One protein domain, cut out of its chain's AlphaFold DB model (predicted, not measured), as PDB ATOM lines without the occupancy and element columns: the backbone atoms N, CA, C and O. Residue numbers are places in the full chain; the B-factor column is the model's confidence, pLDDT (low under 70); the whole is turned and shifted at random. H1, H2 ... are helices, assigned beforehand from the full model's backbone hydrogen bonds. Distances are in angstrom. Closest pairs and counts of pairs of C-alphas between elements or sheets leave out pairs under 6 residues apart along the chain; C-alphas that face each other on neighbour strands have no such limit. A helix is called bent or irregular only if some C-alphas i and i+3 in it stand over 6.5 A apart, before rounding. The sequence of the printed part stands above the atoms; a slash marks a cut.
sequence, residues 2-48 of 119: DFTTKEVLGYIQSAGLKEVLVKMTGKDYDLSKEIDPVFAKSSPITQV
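AT A GLANCE: This is residues 2 to 48 of the 119 residues of the protein "Predicted esterase" of Sphingobacterium daejeonense (UniProt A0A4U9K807). Three short helices are strung along the chain with little contact between them: H1 and H2 make a corner where H1 ends and H2 begins, and H3 comes near the other end of H2. Between H2 and H3 the chain swings out in a wide unnamed loop that reaches Ser 32 and folds back to H3, while the last residues run off as a tail to Val 48, the C-alpha farthest from that of Ser 32. The printed part has 47 residues, with named helices in the order H1, H2, H3 and no named strand, and it is all helix by its named elements, though these hold 22 of the 47 residues, under half. The whole is compact, with a radius of gyration of the C-alphas of 9.8 A, and its C-alphas span 28 by 19 by 16 A along the three main axes.

IN THESE COORDINATES: Start at Asp 2, whose C-alpha is at (207.797, 241.550, 194.827), and pass residues 2 to 5, which belong to no named element. Find C-alpha 6 at (205.335, 240.510, 184.942); here H1 begins, and it runs over residues 6 to 14, from Lys 6 to Ser 14, with 12.0 A from first to last C-alpha. With 9 residues it is the longest helix. After residues 15 to 17, look for C-alpha 18 at (215.565, 232.942, 186.165), where H2 begins; it takes in residues 18 to 25, from Lys 18 to Thr 25, and its first and last C-alphas are 10.5 A apart. Residues 26 to 36 then lead to H3, residues 37 to 41, from Pro 37 to Lys 41, which is 6.6 A long between its first and last C-alphas and ends with C-alpha 41 at (204.095, 233.386, 198.884). From there residues 42 to 48 close the printed part, with a short helical run at residues 44 to 46 that bears no name.

HOW THE PARTS SIT: Begin with H1 and compare it with H2: the two are close but not clearly touching, with 2 pairs of C-alphas within 8 A. Their closest C-alphas are those of Ile 12 and Lys 18, 5.8 A apart. Their lines stand at a steep tilt of 53 degrees, and the two helices run opposite ways. Their centres are 12.2 A apart. Go on to H2 and H3, which are also close but not clearly touching, again with 2 pairs of C-alphas within 8 A. Look at the C-alphas of Thr 25 and Phe 39, the closest of this pair, 6.3 A apart; the centres of H2 and H3 are 12.3 A apart. H1 and H3 are apart: no C-alpha of the one is within 8 A of the other. In the backbones of H1, H2 and H3, every O i to N i+4 pair is within hydrogen-bond range. No helix is bent or irregular.

THE WHOLE: Read from residue 2 to residue 48 and you will meet no cut in the printed part. The link from H1 to H2 is tight, with 3 residues between them, while the link from H2 to H3 is long, with 11 residues between them. To see the full reach, take the C-alphas of Ser 32 and Val 48, the two farthest apart, at 28.5 A. The first and last printed C-alphas, those of Asp 2 and Val 48, are 11.7 A apart. In the B-factor column of this predicted model, the mean pLDDT of the printed part is 88.5, and no printed residue is under 70.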
ATOM      1  N   ASP A   2     209.107 241.855 195.374       86.88
ATOM      2  CA  ASP A   2     207.797 241.550 194.827       86.88
ATOM      3  C   ASP A   2     207.974 240.780 193.516       86.88
ATOM      4  O   ASP A   2     208.458 241.339 192.537       86.88
ATOM      5  N   PHE A   3     207.614 239.499 193.504       88.50
ATOM      6  CA  PHE A   3     207.654 238.627 192.328       88.50
ATOM      7  C   PHE A   3     206.273 238.457 191.680       88.50
ATOM      8  O   PHE A   3     206.072 237.546 190.878       88.50
ATOM      9  N   THR A   4     205.300 239.293 192.050       88.00
ATOM     10  CA  THR A   4     203.902 239.158 191.616       88.00
ATOM     11  C   THR A   4     203.575 239.937 190.347       88.00
ATOM     12  O   THR A   4     202.446 239.875 189.868       88.00
ATOM     13  N   THR A   5     204.555 240.625 189.757       88.88
ATOM     14  CA  THR A   5     204.372 241.408 188.533       88.88
ATOM     15  C   THR A   5     205.199 240.858 187.376       88.88
ATOM     16  O   THR A   5     206.328 240.384 187.536       88.88
ATOM     17  N   LYS A   6     204.641 240.946 186.163       89.56
ATOM     18  CA  LYS A   6     205.335 240.510 184.942       89.56
ATOM     19  C   LYS A   6     206.559 241.370 184.641       89.56
ATOM     20  O   LYS A   6     207.520 240.855 184.080       89.56
ATOM     21  N   GLU A   7     206.559 242.642 185.044       88.75
ATOM     22  CA  GLU A   7     207.723 243.520 184.891       88.75
ATOM     23  C   GLU A   7     208.920 242.999 185.688       88.75
ATOM     24  O   GLU A   7     210.021 242.895 185.148       88.75
ATOM     25  N   VAL A   8     208.710 242.592 186.946       87.81
ATOM     26  CA  VAL A   8     209.793 242.059 187.781       87.81
ATOM     27  C   VAL A   8     210.268 240.706 187.266       87.81
ATOM     28  O   VAL A   8     211.472 240.483 187.155       87.81
ATOM     29  N   LEU A   9     209.346 239.811 186.905       90.19
ATOM     30  CA  LEU A   9     209.704 238.514 186.324       90.19
ATOM     31  C   LEU A   9     210.463 238.666 184.995       90.19
ATOM     32  O   LEU A   9     211.394 237.901 184.721       90.19
ATOM     33  N   GLY A  10     210.095 239.666 184.189       89.56
ATOM     34  CA  GLY A  10     210.773 240.025 182.947       89.56
ATOM     35  C   GLY A  10     212.178 240.561 183.196       89.56
ATOM     36  O   GLY A  10     213.126 240.104 182.556       89.56
ATOM     37  N   TYR A  11     212.335 241.446 184.182       87.38
ATOM     38  CA  TYR A  11     213.644 241.922 184.617       87.38
ATOM     39  C   TYR A  11     214.541 240.761 185.073       87.38
ATOM     40  O   TYR A  11     215.643 240.607 184.550       87.38
ATOM     41  N   ILE A  12     214.049 239.884 185.954       87.56
ATOM     42  CA  ILE A  12     214.784 238.706 186.446       87.56
ATOM     43  C   ILE A  12     215.224 237.803 185.288       87.56
ATOM     44  O   ILE A  12     216.351 237.305 185.282       87.56
ATOM     45  N   GLN A  13     214.366 237.618 184.281       89.31
ATOM     46  CA  GLN A  13     214.710 236.841 183.093       89.31
ATOM     47  C   GLN A  13     215.805 237.527 182.260       89.31
ATOM     48  O   GLN A  13     216.758 236.862 181.859       89.31
ATOM     49  N   SER A  14     215.707 238.843 182.040       87.19
ATOM     50  CA  SER A  14     216.722 239.621 181.308       87.19
ATOM     51  C   SER A  14     218.072 239.698 182.027       87.19
ATOM     52  O   SER A  14     219.111 239.711 181.376       87.19
ATOM     53  N   ALA A  15     218.061 239.670 183.362       86.06
ATOM     54  CA  ALA A  15     219.251 239.654 184.206       86.06
ATOM     55  C   ALA A  15     219.912 238.262 184.297       86.06
ATOM     56  O   ALA A  15     220.917 238.105 184.985       86.06
ATOM     57  N   GLY A  16     219.349 237.230 183.652       88.62
ATOM     58  CA  GLY A  16     219.857 235.856 183.730       88.62
ATOM     59  C   GLY A  16     219.596 235.166 185.076       88.62
ATOM     60  O   GLY A  16     220.153 234.106 185.348       88.62
ATOM     61  N   LEU A  17     218.724 235.728 185.917       89.44
ATOM     62  CA  LEU A  17     218.447 235.262 187.281       89.44
ATOM     63  C   LEU A  17     217.265 234.285 187.365       89.44
ATOM     64  O   LEU A  17     216.853 233.896 188.459       89.44
ATOM     65  N   LYS A  18     216.719 233.850 186.222       90.50
ATOM     66  CA  LYS A  18     215.565 232.942 186.165       90.50
ATOM     67  C   LYS A  18     215.785 231.677 187.001       90.50
ATOM     68  O   LYS A  18     214.946 231.342 187.829       90.50
ATOM     69  N   GLU A  19     216.920 230.999 186.831       90.81
ATOM     70  CA  GLU A  19     217.214 229.753 187.555       90.81
ATOM     71  C   GLU A  19     217.274 229.964 189.076       90.81
ATOM     72  O   GLU A  19     216.799 229.124 189.841       90.81
ATOM     73  N   VAL A  20     217.800 231.111 189.522       88.06
ATOM     74  CA  VAL A  20     217.831 231.485 190.943       88.06
ATOM     75  C   VAL A  20     216.409 231.627 191.477       88.06
ATOM     76  O   VAL A  20     216.082 231.038 192.506       88.06
ATOM     77  N   LEU A  21     215.534 232.332 190.753       88.56
ATOM     78  CA  LEU A  21     214.143 232.492 191.170       88.56
ATOM     79  C   LEU A  21     213.391 231.153 191.199       88.56
ATOM     80  O   LEU A  21     212.635 230.896 192.135       88.56
ATOM     81  N   VAL A  22     213.624 230.269 190.224       91.38
ATOM     82  CA  VAL A  22     213.027 228.923 190.215       91.38
ATOM     83  C   VAL A  22     213.500 228.103 191.415       91.38
ATOM     84  O   VAL A  22     212.685 227.446 192.056       91.38
ATOM     85  N   LYS A  23     214.783 228.183 191.791       90.25
ATOM     86  CA  LYS A  23     215.300 227.530 193.008       90.25
ATOM     87  C   LYS A  23     214.678 228.098 194.287       90.25
ATOM     88  O   LYS A  23     214.395 227.335 195.203       90.25
ATOM     89  N   MET A  24     214.436 229.408 194.347       86.88
ATOM     90  CA  MET A  24     213.816 230.066 195.507       86.88
ATOM     91  C   MET A  24     212.321 229.757 195.657       86.88
ATOM     92  O   MET A  24     211.817 229.657 196.772       86.88
ATOM     93  N   THR A  25     211.601 229.653 194.541       89.56
ATOM     94  CA  THR A  25     210.135 229.492 194.519       89.56
ATOM     95  C   THR A  25     209.696 228.039 194.341       89.56
ATOM     96  O   THR A  25     208.547 227.701 194.615       89.56
ATOM     97  N   GLY A  26     210.596 227.170 193.876       90.50
ATOM     98  CA  GLY A  26     210.306 225.784 193.518       90.50
ATOM     99  C   GLY A  26     209.481 225.630 192.239       90.50
ATOM    100  O   GLY A  26     209.028 224.522 191.948       90.50
ATOM    101  N   LYS A  27     209.248 226.713 191.482       91.50
ATOM    102  CA  LYS A  27     208.378 226.695 190.303       91.50
ATOM    103  C   LYS A  27     208.933 227.538 189.165       91.50
ATOM    104  O   LYS A  27     209.428 228.642 189.369       91.50
ATOM    105  N   ASP A  28     208.830 226.999 187.955       92.88
ATOM    106  CA  ASP A  28     209.144 227.740 186.738       92.88
ATOM    107  C   ASP A  28     208.013 228.717 186.371       92.88
ATOM    108  O   ASP A  28     206.860 228.529 186.767       92.88
ATOM    109  N   TYR A  29     208.340 229.757 185.606       91.06
ATOM    110  CA  TYR A  29     207.393 230.749 185.107       91.06
ATOM    111  C   TYR A  29     207.586 231.044 183.617       91.06
ATOM    112  O   TYR A  29     208.660 230.872 183.033       91.06
ATOM    113  N   ASP A  30     206.501 231.528 183.019       90.19
ATOM    114  CA  ASP A  30     206.397 231.952 181.628       90.19
ATOM    115  C   ASP A  30     205.624 233.276 181.601       90.19
ATOM    116  O   ASP A  30     204.497 233.345 182.090       90.19
ATOM    117  N   LEU A  31     206.231 234.328 181.046       89.06
ATOM    118  CA  LEU A  31     205.661 235.682 181.012       89.06
ATOM    119  C   LEU A  31     204.341 235.763 180.222       89.06
ATOM    120  O   LEU A  31     203.542 236.682 180.437       89.06
ATOM    121  N   SER A  32     204.087 234.797 179.332       89.94
ATOM    122  CA  SER A  32     202.827 234.690 178.589       89.94
ATOM    123  C   SER A  32     201.671 234.130 179.424       89.94
ATOM    124  O   SER A  32     200.513 234.289 179.041       89.94
ATOM    125  N   LYS A  33     201.960 233.514 180.575       90.81
ATOM    126  CA  LYS A  33     200.972 232.870 181.446       90.81
ATOM    127  C   LYS A  33     200.634 233.738 182.656       90.81
ATOM    128  O   LYS A  33     201.252 234.776 182.907       90.81
ATOM    129  N   GLU A  34     199.612 233.309 183.387       90.44
ATOM    130  CA  GLU A  34     199.306 233.843 184.712       90.44
ATOM    131  C   GLU A  34     200.422 233.500 185.702       90.44
ATOM    132  O   GLU A  34     201.029 232.426 185.633       90.44
ATOM    133  N   ILE A  35     200.693 234.428 186.621       89.75
ATOM    134  CA  ILE A  35     201.733 234.255 187.635       89.75
ATOM    135  C   ILE A  35     201.214 233.300 188.703       89.75
ATOM    136  O   ILE A  35     200.140 233.494 189.272       89.75
ATOM    137  N   ASP A  36     201.990 232.257 188.981       92.19
ATOM    138  CA  ASP A  36     201.582 231.266 189.963       92.19
ATOM    139  C   ASP A  36     201.525 231.868 191.385       92.19
ATOM    140  O   ASP A  36     202.432 232.609 191.781       92.19
ATOM    141  N   PRO A  37     200.518 231.525 192.210       88.88
ATOM    142  CA  PRO A  37     200.418 232.016 193.585       88.88
ATOM    143  C   PRO A  37     201.648 231.746 194.466       88.88
ATOM    144  O   PRO A  37     201.834 232.426 195.477       88.88
ATOM    145  N   VAL A  38     202.503 230.774 194.122       89.44
ATOM    146  CA  VAL A  38     203.762 230.531 194.844       89.44
ATOM    147  C   VAL A  38     204.694 231.746 194.817       89.44
ATOM    148  O   VAL A  38     205.333 232.034 195.825       89.44
ATOM    149  N   PHE A  39     204.702 232.530 193.733       88.44
ATOM    150  CA  PHE A  39     205.528 233.738 193.634       88.44
ATOM    151  C   PHE A  39     205.083 234.799 194.642       88.44
ATOM    152  O   PHE A  39     205.925 235.444 195.268       88.44
ATOM    153  N   ALA A  40     203.775 234.919 194.892       85.06
ATOM    154  CA  ALA A  40     203.256 235.774 195.955       85.06
ATOM    155  C   ALA A  40     203.698 235.282 197.339       85.06
ATOM    156  O   ALA A  40     204.155 236.089 198.144       85.06
ATOM    157  N   LYS A  41     203.640 233.970 197.605       86.44
ATOM    158  CA  LYS A  41     204.095 233.386 198.884       86.44
ATOM    159  C   LYS A  41     205.592 233.582 199.136       86.44
ATOM    160  O   LYS A  41     205.995 233.754 200.280       86.44
ATOM    161  N   SER A  42     206.400 233.594 198.079       86.12
ATOM    162  CA  SER A  42     207.843 233.843 198.146       86.12
ATOM    163  C   SER A  42     208.219 235.329 198.113       86.12
ATOM    164  O   SER A  42     209.405 235.649 198.131       86.12
ATOM    165  N   SER A  43     207.246 236.245 198.058       84.06
ATOM    166  CA  SER A  43     207.484 237.691 198.005       84.06
ATOM    167  C   SER A  43     207.360 238.320 199.397       84.06
ATOM    168  O   SER A  43     206.247 238.398 199.915       84.06
ATOM    169  N   PRO A  44     208.445 238.841 200.011       81.88
ATOM    170  CA  PRO A  44     208.384 239.498 201.320       81.88
ATOM    171  C   PRO A  44     207.324 240.598 201.440       81.88
ATOM    172  O   PRO A  44     206.762 240.786 202.515       81.88
ATOM    173  N   ILE A  45     207.010 241.294 200.339       84.44
ATOM    174  CA  ILE A  45     205.988 242.351 200.309       84.44
ATOM    175  C   ILE A  45     204.589 241.845 200.710       84.44
ATOM    176  O   ILE A  45     203.790 242.600 201.256       84.44
ATOM    177  N   THR A  46     204.302 240.554 200.506       83.38
ATOM    178  CA  THR A  46     203.016 239.934 200.867       83.38
ATOM    179  C   THR A  46     203.012 239.360 202.287       83.38
ATOM    180  O   THR A  46     201.957 238.986 202.791       83.38
ATOM    181  N   GLN A  47     204.179 239.293 202.938       86.00
ATOM    182  CA  GLN A  47     204.398 238.629 204.229       86.00
ATOM    183  C   GLN A  47     204.756 239.618 205.352       86.00
ATOM    184  O   GLN A  47     205.277 239.217 206.394       86.00
ATOM    185  N   VAL A  48     204.516 240.916 205.141       85.81
ATOM    186  CA  VAL A  48     204.838 241.963 206.119       85.81
ATOM    187  C   VAL A  48     204.071 241.760 207.428       85.81
ATOM    188  O   VAL A  48     202.875 241.462 207.434       85.81
TER     189      VAL A  48